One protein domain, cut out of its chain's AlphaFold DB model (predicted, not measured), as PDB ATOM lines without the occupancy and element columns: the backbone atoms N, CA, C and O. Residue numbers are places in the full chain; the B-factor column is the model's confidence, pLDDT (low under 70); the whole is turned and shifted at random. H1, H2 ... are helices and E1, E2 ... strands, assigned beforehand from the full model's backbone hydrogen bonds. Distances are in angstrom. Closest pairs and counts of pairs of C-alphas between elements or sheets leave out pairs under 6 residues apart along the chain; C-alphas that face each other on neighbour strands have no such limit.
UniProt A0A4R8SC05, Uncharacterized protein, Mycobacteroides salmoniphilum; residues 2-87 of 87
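Overview. This is residues 2 to 87 of the 87 residues of an uncharacterized protein of Mycobacteroides salmoniphilum (UniProt A0A4R8SC05). With little regular structure, this is a small twisted four-stranded sheet with one short helix, H1, over one face; residues 66 to 87, with no named element, run from E4 round past E2. The printed part has 86 residues, with E1, H1, E2, E3, E4 along the chain holding under half, class mixed; the antiparallel sheet runs E2 E3 E1 E4. It is compact, radius of gyration of the C-alphas 12.6 A, spanning 36 by 25 by 23 A.

Arrangement. Look first at inner strands E1, residues 6 to 11, and E3, residues 46 to 51, antiparallel at 155 degrees; N 9 and O 48 are 2.9 A apart, within hydrogen-bond range. Edge strand E4, residues 62 to 65, is antiparallel to E1, with N 10 and O 63 at 2.8 A. Edge strand E2, residues 36 to 39, forms a hairpin with E3, with N 38 and O 47 at 3.0 A. H1, residues 23 to 31, is on the sheet, height 9.6 A, along the strands; its closest C-alphas to E1 are Ala 25 and Leu 11, 6.9 A. Its O i to N i+4 pairs are all within hydrogen-bond range. E1, H1, E2 form a split strand-helix-strand unit, E3 between its strands, with a right-handed crossover.

Along the chain. Find C-alpha 6 at (36.579, 147.582, 51.134); E1 runs 16.4 A from there, as long as E3. H1 spans 12.2 A, E2 10.4 A; E4, 10.0 A, ends at C-alpha 65, (34.509, 154.434, 56.417).

Size, cuts and confidence. The C-alphas farthest apart, Leu 2 and Ile 87, are 39.7 A apart. The printed part has no cut; the link E1 to H1 is long. Residues 80 to 87 have pLDDT under 70.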
ATOM      1  N   LEU A   2      33.668 152.819  48.141       88.12
ATOM      2  CA  LEU A   2      32.529 152.679  47.227       88.12
ATOM      3  C   LEU A   2      31.553 151.579  47.680       88.12
ATOM      4  O   LEU A   2      30.693 151.196  46.904       88.12
ATOM      5  N   GLY A   3      31.675 151.057  48.907       79.00
ATOM      6  CA  GLY A   3      30.747 150.055  49.451       79.00
ATOM      7  C   GLY A   3      30.897 148.628  48.920       79.00
ATOM      8  O   GLY A   3      30.042 147.809  49.210       79.00
ATOM      9  N   ASP A   4      31.967 148.308  48.186       90.62
ATOM     10  CA  ASP A   4      32.230 146.964  47.632       90.62
ATOM     11  C   ASP A   4      33.118 146.116  48.569       90.62
ATOM     12  O   ASP A   4      34.191 145.619  48.214       90.62
ATOM     13  N   GLY A   5      32.744 146.084  49.849       94.38
ATOM     14  CA  GLY A   5      33.445 145.325  50.885       94.38
ATOM     15  C   GLY A   5      34.865 145.789  51.227       94.38
ATOM     16  O   GLY A   5      35.544 145.098  51.986       94.38
ATOM     17  N   LEU A   6      35.347 146.917  50.693       96.62
ATOM     18  CA  LEU A   6      36.579 147.582  51.134       96.62
ATOM     19  C   LEU A   6      36.222 148.741  52.066       96.62
ATOM     20  O   LEU A   6      35.508 149.662  51.665       96.62
ATOM     21  N   ALA A   7      36.795 148.724  53.268       97.94
ATOM     22  CA  ALA A   7      36.628 149.765  54.269       97.94
ATOM     23  C   ALA A   7      37.977 150.200  54.861       97.94
ATOM     24  O   ALA A   7      39.011 149.564  54.634       97.94
ATOM     25  N   CYS A   8      37.973 151.314  55.585       98.38
ATOM     26  CA  CYS A   8      39.160 151.879  56.208       98.38
ATOM     27  C   CYS A   8      38.815 152.404  57.596       98.38
ATOM     28  O   CYS A   8      37.868 153.181  57.732       98.38
ATOM     29  N   TYR A   9      39.609 152.018  58.592       98.56
ATOM     30  CA  TYR A   9      39.727 152.812  59.805       98.56
ATOM     31  C   TYR A   9      40.742 153.925  59.556       98.56
ATOM     32  O   TYR A   9      41.889 153.648  59.204       98.56
ATOM     33  N   ASP A  10      40.299 155.162  59.698       98.44
ATOM     34  CA  ASP A  10      41.115 156.368  59.674       98.44
ATOM     35  C   ASP A  10      41.389 156.779  61.124       98.44
ATOM     36  O   ASP A  10      40.451 157.025  61.892       98.44
ATOM     37  N   LEU A  11      42.661 156.705  61.519       98.38
ATOM     38  CA  LEU A  11      43.118 156.893  62.889       98.38
ATOM     39  C   LEU A  11      43.939 158.178  62.995       98.38
ATOM     40  O   LEU A  11      45.084 158.224  62.537       98.38
ATOM     41  N   ASP A  12      43.385 159.193  63.648       98.12
ATOM     42  CA  ASP A  12      43.992 160.519  63.744       98.12
ATOM     43  C   ASP A  12      44.859 160.685  64.999       98.12
ATOM     44  O   ASP A  12      44.446 160.351  66.105       98.12
ATOM     45  N   ASP A  13      46.064 161.243  64.833       97.50
ATOM     46  CA  ASP A  13      46.995 161.586  65.928       97.50
ATOM     47  C   ASP A  13      47.310 160.409  66.882       97.50
ATOM     48  O   ASP A  13      47.436 160.562  68.096       97.50
ATOM     49  N   VAL A  14      47.426 159.200  66.324       97.31
ATOM     50  CA  VAL A  14      47.657 157.957  67.079       97.31
ATOM     51  C   VAL A  14      49.119 157.532  67.183       97.31
ATOM     52  O   VAL A  14      49.405 156.528  67.830       97.31
ATOM     53  N   ILE A  15      50.041 158.256  66.552       96.12
ATOM     54  CA  ILE A  15      51.486 158.032  66.644       96.12
ATOM     55  C   ILE A  15      52.096 159.221  67.387       96.12
ATOM     56  O   ILE A  15      52.116 160.345  66.878       96.12
ATOM     57  N   ALA A  16      52.609 158.962  68.588       94.00
ATOM     58  CA  ALA A  16      53.326 159.954  69.376       94.00
ATOM     59  C   ALA A  16      54.687 160.305  68.746       94.00
ATOM     60  O   ALA A  16      55.185 159.624  67.848       94.00
ATOM     61  N   ALA A  17      55.319 161.377  69.231       91.88
ATOM     62  CA  ALA A  17      56.600 161.856  68.699       91.88
ATOM     63  C   ALA A  17      57.747 160.831  68.822       91.88
ATOM     64  O   ALA A  17      58.684 160.858  68.028       91.88
ATOM     65  N   ASP A  18      57.668 159.926  69.798       90.38
ATOM     66  CA  ASP A  18      58.602 158.815  70.013       90.38
ATOM     67  C   ASP A  18      58.223 157.538  69.232       90.38
ATOM     68  O   ASP A  18      58.917 156.525  69.315       90.38
ATOM     69  N   GLY A  19      57.141 157.585  68.449       91.00
ATOM     70  CA  GLY A  19      56.632 156.471  67.654       91.00
ATOM     71  C   GLY A  19      55.696 155.521  68.404       91.00
ATOM     72  O   GLY A  19      55.229 154.552  67.797       91.00
ATOM     73  N   VAL A  20      55.400 155.771  69.685       93.00
ATOM     74  CA  VAL A  20      54.474 154.942  70.469       93.00
ATOM     75  C   VAL A  20      53.043 155.119  69.960       93.00
ATOM     76  O   VAL A  20      52.598 156.229  69.662       93.00
ATOM     77  N   LEU A  21      52.313 154.005  69.856       95.12
ATOM     78  CA  LEU A  21      50.917 154.013  69.432       95.12
ATOM     79  C   LEU A  21      49.968 154.336  70.583       95.12
ATOM     80  O   LEU A  21      50.073 153.779  71.676       95.12
ATOM     81  N   HIS A  22      48.967 155.157  70.287       95.81
ATOM     82  CA  HIS A  22      47.839 155.391  71.176       95.81
ATOM     83  C   HIS A  22      47.076 154.075  71.455       95.81
ATOM     84  O   HIS A  22      46.889 153.273  70.529       95.81
ATOM     85  N   PRO A  23      46.566 153.841  72.683       95.81
ATOM     86  CA  PRO A  23      45.863 152.603  73.035       95.81
ATOM     87  C   PRO A  23      44.686 152.250  72.117       95.81
ATOM     88  O   PRO A  23      44.476 151.079  71.815       95.81
ATOM     89  N   GLU A  24      43.947 153.245  71.622       96.00
ATOM     90  CA  GLU A  24      42.843 153.015  70.675       96.00
ATOM     91  C   GLU A  24      43.320 152.454  69.328       96.00
ATOM     92  O   GLU A  24      42.685 151.553  68.785       96.00
ATOM     93  N   ALA A  25      44.475 152.901  68.822       96.44
ATOM     94  CA  ALA A  25      45.056 152.312  67.618       96.44
ATOM     95  C   ALA A  25      45.495 150.868  67.864       96.44
ATOM     96  O   ALA A  25      45.256 149.999  67.028       96.44
ATOM     97  N   VAL A  26      46.075 150.583  69.036       96.12
ATOM     98  CA  VAL A  26      46.419 149.210  69.436       96.12
ATOM     99  C   VAL A  26      45.167 148.334  69.523       96.12
ATOM    100  O   VAL A  26      45.195 147.192  69.066       96.12
ATOM    101  N   ALA A  27      44.066 148.853  70.071       96.19
ATOM    102  CA  ALA A  27      42.800 148.133  70.168       96.19
ATOM    103  C   ALA A  27      42.234 147.790  68.780       96.19
ATOM    104  O   ALA A  27      41.910 146.628  68.541       96.19
ATOM    105  N   VAL A  28      42.200 148.758  67.856       96.62
ATOM    106  CA  VAL A  28      41.764 148.545  66.463       96.62
ATOM    107  C   VAL A  28      42.653 147.516  65.764       96.62
ATOM    108  O   VAL A  28      42.157 146.544  65.205       96.62
ATOM    109  N   LEU A  29      43.979 147.669  65.840       96.12
ATOM    110  CA  LEU A  29      44.923 146.745  65.200       96.12
ATOM    111  C   LEU A  29      44.825 145.311  65.742       96.12
ATOM    112  O   LEU A  29      45.142 144.368  65.019       96.12
ATOM    113  N   ARG A  30      44.397 145.134  66.999       95.81
ATOM    114  CA  ARG A  30      44.173 143.817  67.614       95.81
ATOM    115  C   ARG A  30      42.795 143.229  67.311       95.81
ATOM    116  O   ARG A  30      42.659 142.009  67.367       95.81
ATOM    117  N   SER A  31      41.785 144.055  67.043       96.12
ATOM    118  CA  SER A  31      40.404 143.597  66.845       96.12
ATOM    119  C   SER A  31      40.076 143.234  65.399       96.12
ATOM    120  O   SER A  31      39.086 142.546  65.156       96.12
ATOM    121  N   VAL A  32      40.899 143.658  64.436       95.94
ATOM    122  CA  VAL A  32      40.640 143.459  63.004       95.94
ATOM    123  C   VAL A  32      41.731 142.636  62.327       95.94
ATOM    124  O   VAL A  32      42.819 142.435  62.863       95.94
ATOM    125  N   LYS A  33      41.453 142.172  61.104       96.81
ATOM    126  CA  LYS A  33      42.448 141.580  60.201       96.81
ATOM    127  C   LYS A  33      42.775 142.582  59.083       96.81
ATOM    128  O   LYS A  33      42.016 142.648  58.113       96.81
ATOM    129  N   PRO A  34      43.870 143.358  59.189       96.88
ATOM    130  CA  PRO A  34      44.212 144.352  58.178       96.88
ATOM    131  C   PRO A  34      44.559 143.711  56.832       96.88
ATOM    132  O   PRO A  34      45.283 142.716  56.770       96.88
ATOM    133  N   LEU A  35      44.076 144.317  55.750       97.00
ATOM    134  CA  LEU A  35      44.572 144.097  54.388       97.00
ATOM    135  C   LEU A  35      45.832 144.932  54.136       97.00
ATOM    136  O   LEU A  35      46.764 144.479  53.475       97.00
ATOM    137  N   TRP A  36      45.840 146.158  54.663       97.44
ATOM    138  CA  TRP A  36      46.925 147.121  54.537       97.44
ATOM    139  C   TRP A  36      46.921 148.079  55.721       97.44
ATOM    140  O   TRP A  36      45.854 148.485  56.179       97.44
ATOM    141  N   VAL A  37      48.111 148.461  56.184       98.25
ATOM    142  CA  VAL A  37      48.278 149.545  57.153       98.25
ATOM    143  C   VAL A  37      49.343 150.498  56.641       98.25
ATOM    144  O   VAL A  37      50.454 150.075  56.305       98.25
ATOM    145  N   GLU A  38      49.019 151.783  56.604       98.25
ATOM    146  CA  GLU A  38      49.947 152.850  56.233       98.25
ATOM    147  C   GLU A  38      49.873 154.026  57.190       98.25
ATOM    148  O   GLU A  38      48.868 154.238  57.868       98.25
ATOM    149  N   ARG A  39      50.957 154.798  57.223       97.94
ATOM    150  CA  ARG A  39      50.970 156.109  57.866       97.94
ATOM    151  C   ARG A  39      50.144 157.083  57.038       97.94
ATOM    152  O   ARG A  39      50.280 157.126  55.816       97.94
ATOM    153  N   SER A  40      49.292 157.856  57.704       98.06
ATOM    154  CA  SER A  40      48.500 158.890  57.040       98.06
ATOM    155  C   SER A  40      49.382 160.061  56.595       98.06
ATOM    156  O   SER A  40      50.559 160.156  56.955       98.06
ATOM    157  N   LEU A  41      48.813 160.987  55.816       98.06
ATOM    158  CA  LEU A  41      49.542 162.131  55.254       98.06
ATOM    159  C   LEU A  41      50.214 163.011  56.324       98.06
ATOM    160  O   LEU A  41      51.257 163.604  56.064       98.06
ATOM    161  N   SER A  42      49.639 163.092  57.529       96.56
ATOM    162  CA  SER A  42      50.203 163.880  58.634       96.56
ATOM    163  C   SER A  42      51.470 163.263  59.236       96.56
ATOM    164  O   SER A  42      52.162 163.919  60.014       96.56
ATOM    165  N   GLY A  43      51.743 161.987  58.943       96.31
ATOM    166  CA  GLY A  43      52.795 161.195  59.576       96.31
ATOM    167  C   GLY A  43      52.495 160.780  61.020       96.31
ATOM    168  O   GLY A  43      53.250 159.983  61.573       96.31
ATOM    169  N   ARG A  44      51.405 161.282  61.623       97.12
ATOM    170  CA  ARG A  44      50.992 160.968  63.003       97.12
ATOM    171  C   ARG A  44      49.734 160.107  63.099       97.12
ATOM    172  O   ARG A  44      49.359 159.703  64.193       97.12
ATOM    173  N   GLY A  45      49.073 159.835  61.978       98.00
ATOM    174  CA  GLY A  45      47.913 158.951  61.913       98.00
ATOM    175  C   GLY A  45      48.201 157.639  61.187       98.00
ATOM    176  O   GLY A  45      49.282 157.440  60.623       98.00
ATOM    177  N   LEU A  46      47.205 156.757  61.174       98.31
ATOM    178  CA  LEU A  46      47.231 155.492  60.443       98.31
ATOM    179  C   LEU A  46      45.956 155.314  59.619       98.31
ATOM    180  O   LEU A  46      44.861 155.555  60.111       98.31
ATOM    181  N   HIS A  47      46.099 154.774  58.413       98.56
ATOM    182  CA  HIS A  47      44.990 154.165  57.686       98.56
ATOM    183  C   HIS A  47      45.092 152.645  57.826       98.56
ATOM    184  O   HIS A  47      46.116 152.053  57.475       98.56
ATOM    185  N   VAL A  48      44.035 152.001  58.320       98.38
ATOM    186  CA  VAL A  48      43.928 150.540  58.438       98.38
ATOM    187  C   VAL A  48      42.835 150.067  57.489       98.38
ATOM    188  O   VAL A  48      41.643 150.123  57.797       98.38
ATOM    189  N   PHE A  49      43.234 149.583  56.317       98.19
ATOM    190  CA  PHE A  49      42.302 149.047  55.332       98.19
ATOM    191  C   PHE A  49      41.918 147.616  55.688       98.19
ATOM    192  O   PHE A  49      42.774 146.774  55.970       98.19
ATOM    193  N   VAL A  50      40.623 147.328  55.628       98.19
ATOM    194  CA  VAL A  50      40.025 146.044  56.002       98.19
ATOM    195  C   VAL A  50      38.947 145.647  54.997       98.19
ATOM    196  O   VAL A  50      38.507 146.454  54.174       98.19
ATOM    197  N   ARG A  51      38.494 144.393  55.075       97.88
ATOM    198  CA  ARG A  51      37.195 144.028  54.506       97.88
ATOM    199  C   ARG A  51      36.087 144.468  55.462       97.88
ATOM    200  O   ARG A  51      36.222 144.238  56.660       97.88
ATOM    201  N   GLY A  52      35.015 145.063  54.949       95.50
ATOM    202  CA  GLY A  52      33.868 145.449  55.771       95.50
ATOM    203  C   GLY A  52      32.814 146.254  55.015       95.50
ATOM    204  O   GLY A  52      33.140 147.017  54.107       95.50
ATOM    205  N   GLU A  53      31.557 146.083  55.422       94.81
ATOM    206  CA  GLU A  53      30.371 146.753  54.854       94.81
ATOM    207  C   GLU A  53      29.487 147.388  55.938       94.81
ATOM    208  O   GLU A  53      28.407 147.902  55.655       94.81
ATOM    209  N   GLU A  54      29.941 147.363  57.193       95.06
ATOM    210  CA  GLU A  54      29.212 147.965  58.307       95.06
ATOM    211  C   GLU A  54      28.978 149.468  58.073       95.06
ATOM    212  O   GLU A  54      29.749 150.113  57.350       95.06
ATOM    213  N   PRO A  55      27.935 150.066  58.677       95.81
ATOM    214  CA  PRO A  55      27.717 151.502  58.590       95.81
ATOM    215  C   PRO A  55      28.947 152.295  59.038       95.81
ATOM    216  O   PRO A  55      29.571 152.007  60.063       95.81
ATOM    217  N   SER A  56      29.282 153.323  58.258       96.81
ATOM    218  CA  SER A  56      30.375 154.228  58.606       96.81
ATOM    219  C   SER A  56      30.061 154.949  59.918       96.81
ATOM    220  O   SER A  56      28.931 155.390  60.131       96.81
ATOM    221  N   HIS A  57      31.060 155.086  60.781       96.75
ATOM    222  CA  HIS A  57      30.945 155.778  62.060       96.75
ATOM    223  C   HIS A  57      32.179 156.640  62.293       96.75
ATOM    224  O   HIS A  57      33.282 156.283  61.898       96.75
ATOM    225  N   VAL A  58      31.982 157.797  62.912       96.50
ATOM    226  CA  VAL A  58      33.029 158.800  63.110       96.50
ATOM    227  C   VAL A  58      33.135 159.075  64.595       96.50
ATOM    228  O   VAL A  58      32.122 159.280  65.266       96.50
ATOM    229  N   SER A  59      34.362 159.079  65.092       94.50
ATOM    230  CA  SER A  59      34.698 159.567  66.422       94.50
ATOM    231  C   SER A  59      35.899 160.503  66.323       94.50
ATOM    232  O   SER A  59      36.458 160.693  65.246       94.50
ATOM    233  N   ASP A  60      36.301 161.070  67.454       93.06
ATOM    234  CA  ASP A  60      37.384 162.052  67.533       93.06
ATOM    235  C   ASP A  60      38.761 161.493  67.124       93.06
ATOM    236  O   ASP A  60      39.677 162.250  66.814       93.06
ATOM    237  N   ARG A  61      38.929 160.165  67.160       95.19
ATOM    238  CA  ARG A  61      40.211 159.491  66.896       95.19
ATOM    239  C   ARG A  61      40.119 158.338  65.923       95.19
ATOM    240  O   ARG A  61      41.051 158.110  65.164       95.19
ATOM    241  N   VAL A  62      39.034 157.577  66.012       97.94
ATOM    242  CA  VAL A  62      38.819 156.352  65.247       97.94
ATOM    243  C   VAL A  62      37.573 156.552  64.407       97.94
ATOM    244  O   VAL A  62      36.453 156.545  64.923       97.94
ATOM    245  N   SER A  63      37.757 156.722  63.109       98.19
ATOM    246  CA  SER A  63      36.646 156.769  62.167       98.19
ATOM    247  C   SER A  63      36.684 155.549  61.270       98.19
ATOM    248  O   SER A  63      37.742 155.156  60.798       98.19
ATOM    249  N   PHE A  64      35.533 154.946  61.010       98.31
ATOM    250  CA  PHE A  64      35.379 153.845  60.075       98.31
ATOM    251  C   PHE A  64      34.573 154.301  58.867       98.31
ATOM    252  O   PHE A  64      33.446 154.788  58.998       98.31
ATOM    253  N   TYR A  65      35.134 154.085  57.682       98.06
ATOM    254  CA  TYR A  65      34.509 154.434  56.417       98.06
ATOM    255  C   TYR A  65      34.429 153.219  55.495       98.06
ATOM    256  O   TYR A  65      35.444 152.705  55.024       98.06
ATOM    257  N   SER A  66      33.205 152.804  55.187       97.06
ATOM    258  CA  SER A  66      32.868 151.737  54.231       97.06
ATOM    259  C   SER A  66      32.292 152.290  52.918       97.06
ATOM    260  O   SER A  66      32.433 151.679  51.857       97.06
ATOM    261  N   TRP A  67      31.716 153.497  52.941       95.62
ATOM    262  CA  TRP A  67      31.073 154.141  51.790       95.62
ATOM    263  C   TRP A  67      31.200 155.676  51.840       95.62
ATOM    264  O   TRP A  67      31.411 156.262  52.899       95.62
ATOM    265  N   GLY A  68      31.061 156.344  50.689       93.69
ATOM    266  CA  GLY A  68      30.755 157.781  50.610       93.69
ATOM    267  C   GLY A  68      31.886 158.735  51.011       93.69
ATOM    268  O   GLY A  68      31.650 159.930  51.179       93.69
ATOM    269  N   ARG A  69      33.114 158.232  51.170       95.12
ATOM    270  CA  ARG A  69      34.311 159.014  51.528       95.12
ATOM    271  C   ARG A  69      35.518 158.590  50.712       95.12
ATOM    272  O   ARG A  69      35.620 157.425  50.343       95.12
ATOM    273  N   PHE A  70      36.447 159.504  50.461       95.25
ATOM    274  CA  PHE A  70      37.762 159.185  49.900       95.25
ATOM    275  C   PHE A  70      38.803 159.171  51.019       95.25
ATOM    276  O   PHE A  70      38.725 159.996  51.922       95.25
ATOM    277  N   ILE A  71      39.758 158.243  50.934       96.50
ATOM    278  CA  ILE A  71      40.927 158.172  51.817       96.50
ATOM    279  C   ILE A  71      42.148 158.515  50.973       96.50
ATOM    280  O   ILE A  71      42.291 157.998  49.861       96.50
ATOM    281  N   VAL A  72      43.009 159.396  51.478       97.56
ATOM    282  CA  VAL A  72      44.293 159.688  50.833       97.56
ATOM    283  C   VAL A  72      45.188 158.471  51.011       97.56
ATOM    284  O   VAL A  72      45.549 158.142  52.131       97.56
ATOM    285  N   VAL A  73      45.557 157.808  49.919       97.88
ATOM    286  CA  VAL A  73      46.482 156.670  49.979       97.88
ATOM    287  C   VAL A  73      47.910 157.189  49.903       97.88
ATOM    288  O   VAL A  73      48.274 157.846  48.926       97.88
ATOM    289  N   THR A  74      48.718 156.906  50.919       98.44
ATOM    290  CA  THR A  74      50.117 157.361  50.985       98.44
ATOM    291  C   THR A  74      51.093 156.318  50.450       98.44
ATOM    292  O   THR A  74      52.166 156.676  49.966       98.44
ATOM    293  N   GLY A  75      50.752 155.027  50.543       97.88
ATOM    294  CA  GLY A  75      51.661 153.924  50.232       97.88
ATOM    295  C   GLY A  75      52.798 153.750  51.248       97.88
ATOM    296  O   GLY A  75      53.596 152.817  51.115       97.88
ATOM    297  N   ASP A  76      52.869 154.598  52.276       97.62
ATOM    298  CA  ASP A  76      53.881 154.529  53.323       97.62
ATOM    299  C   ASP A  76      53.514 153.441  54.334       97.62
ATOM    300  O   ASP A  76      52.899 153.696  55.375       97.62
ATOM    301  N   ARG A  77      53.859 152.194  53.992       97.31
ATOM    302  CA  ARG A  77      53.533 151.022  54.807       97.31
ATOM    303  C   ARG A  77      54.000 151.228  56.247       97.31
ATOM    304  O   ARG A  77      55.187 151.416  56.518       97.31
ATOM    305  N   TYR A  78      53.066 151.101  57.181       95.25
ATOM    306  CA  TYR A  78      53.394 151.112  58.594       95.25
ATOM    307  C   TYR A  78      53.882 149.723  59.010       95.25
ATOM    308  O   TYR A  78      53.123 148.753  59.037       95.25
ATOM    309  N   CYS A  79      55.167 149.631  59.339       85.75
ATOM    310  CA  CYS A  79      55.747 148.473  60.002       85.75
ATOM    311  C   CYS A  79      55.886 148.821  61.479       85.75
ATOM    312  O   CYS A  79      56.730 149.648  61.827       85.75
ATOM    313  N   ALA A  80      55.075 148.197  62.336       69.19
ATOM    314  CA  ALA A  80      55.256 148.331  63.774       69.19
ATOM    315  C   ALA A  80      56.728 148.009  64.117       69.19
ATOM    316  O   ALA A  80      57.243 146.978  63.657       69.19
ATOM    317  N   PRO A  81      57.426 148.870  64.880       60.56
ATOM    318  CA  PRO A  81      58.746 148.541  65.393       60.56
ATOM    319  C   PRO A  81      58.671 147.188  66.099       60.56
ATOM    320  O   PRO A  81      57.721 146.916  66.832       60.56
ATOM    321  N   ARG A  82      59.653 146.313  65.867       46.41
ATOM    322  CA  ARG A  82      59.604 144.909  66.315       46.41
ATOM    323  C   ARG A  82      59.488 144.697  67.832       46.41
ATOM    324  O   ARG A  82      59.352 143.555  68.244       46.41
ATOM    325  N   TYR A  83      59.495 145.738  68.656       42.09
ATOM    326  CA  TYR A  83      59.298 145.643  70.096       42.09
ATOM    327  C   TYR A  83      58.627 146.915  70.610       42.09
ATOM    328  O   TYR A  83      59.158 147.995  70.381       42.09
ATOM    329  N   GLN A  84      57.497 146.762  71.308       44.09
ATOM    330  CA  GLN A  84      57.183 147.424  72.582       44.09
ATOM    331  C   GLN A  84      55.811 146.933  73.071       44.09
ATOM    332  O   GLN A  84      54.763 147.515  72.815       44.09
ATOM    333  N   VAL A  85      55.838 145.797  73.768       34.22
ATOM    334  CA  VAL A  85      54.853 145.500  74.809       34.22
ATOM    335  C   VAL A  85      55.389 146.198  76.051       34.22
ATOM    336  O   VAL A  85      56.400 145.760  76.596       34.22
ATOM    337  N   VAL A  86      54.772 147.300  76.464       37.06
ATOM    338  CA  VAL A  86      54.886 147.747  77.854       37.06
ATOM    339  C   VAL A  86      53.673 147.160  78.565       37.06
ATOM    340  O   VAL A  86      52.543 147.326  78.101       37.06
ATOM    341  N   ILE A  87      53.980 146.343  79.569       38.41
ATOM    342  CA  ILE A  87      53.068 145.538  80.390       38.41
ATOM    343  C   ILE A  87      52.184 146.462  81.225       38.41
ATOM    344  O   ILE A  87      52.737 147.457  81.746       38.41
TER     345      ILE A  87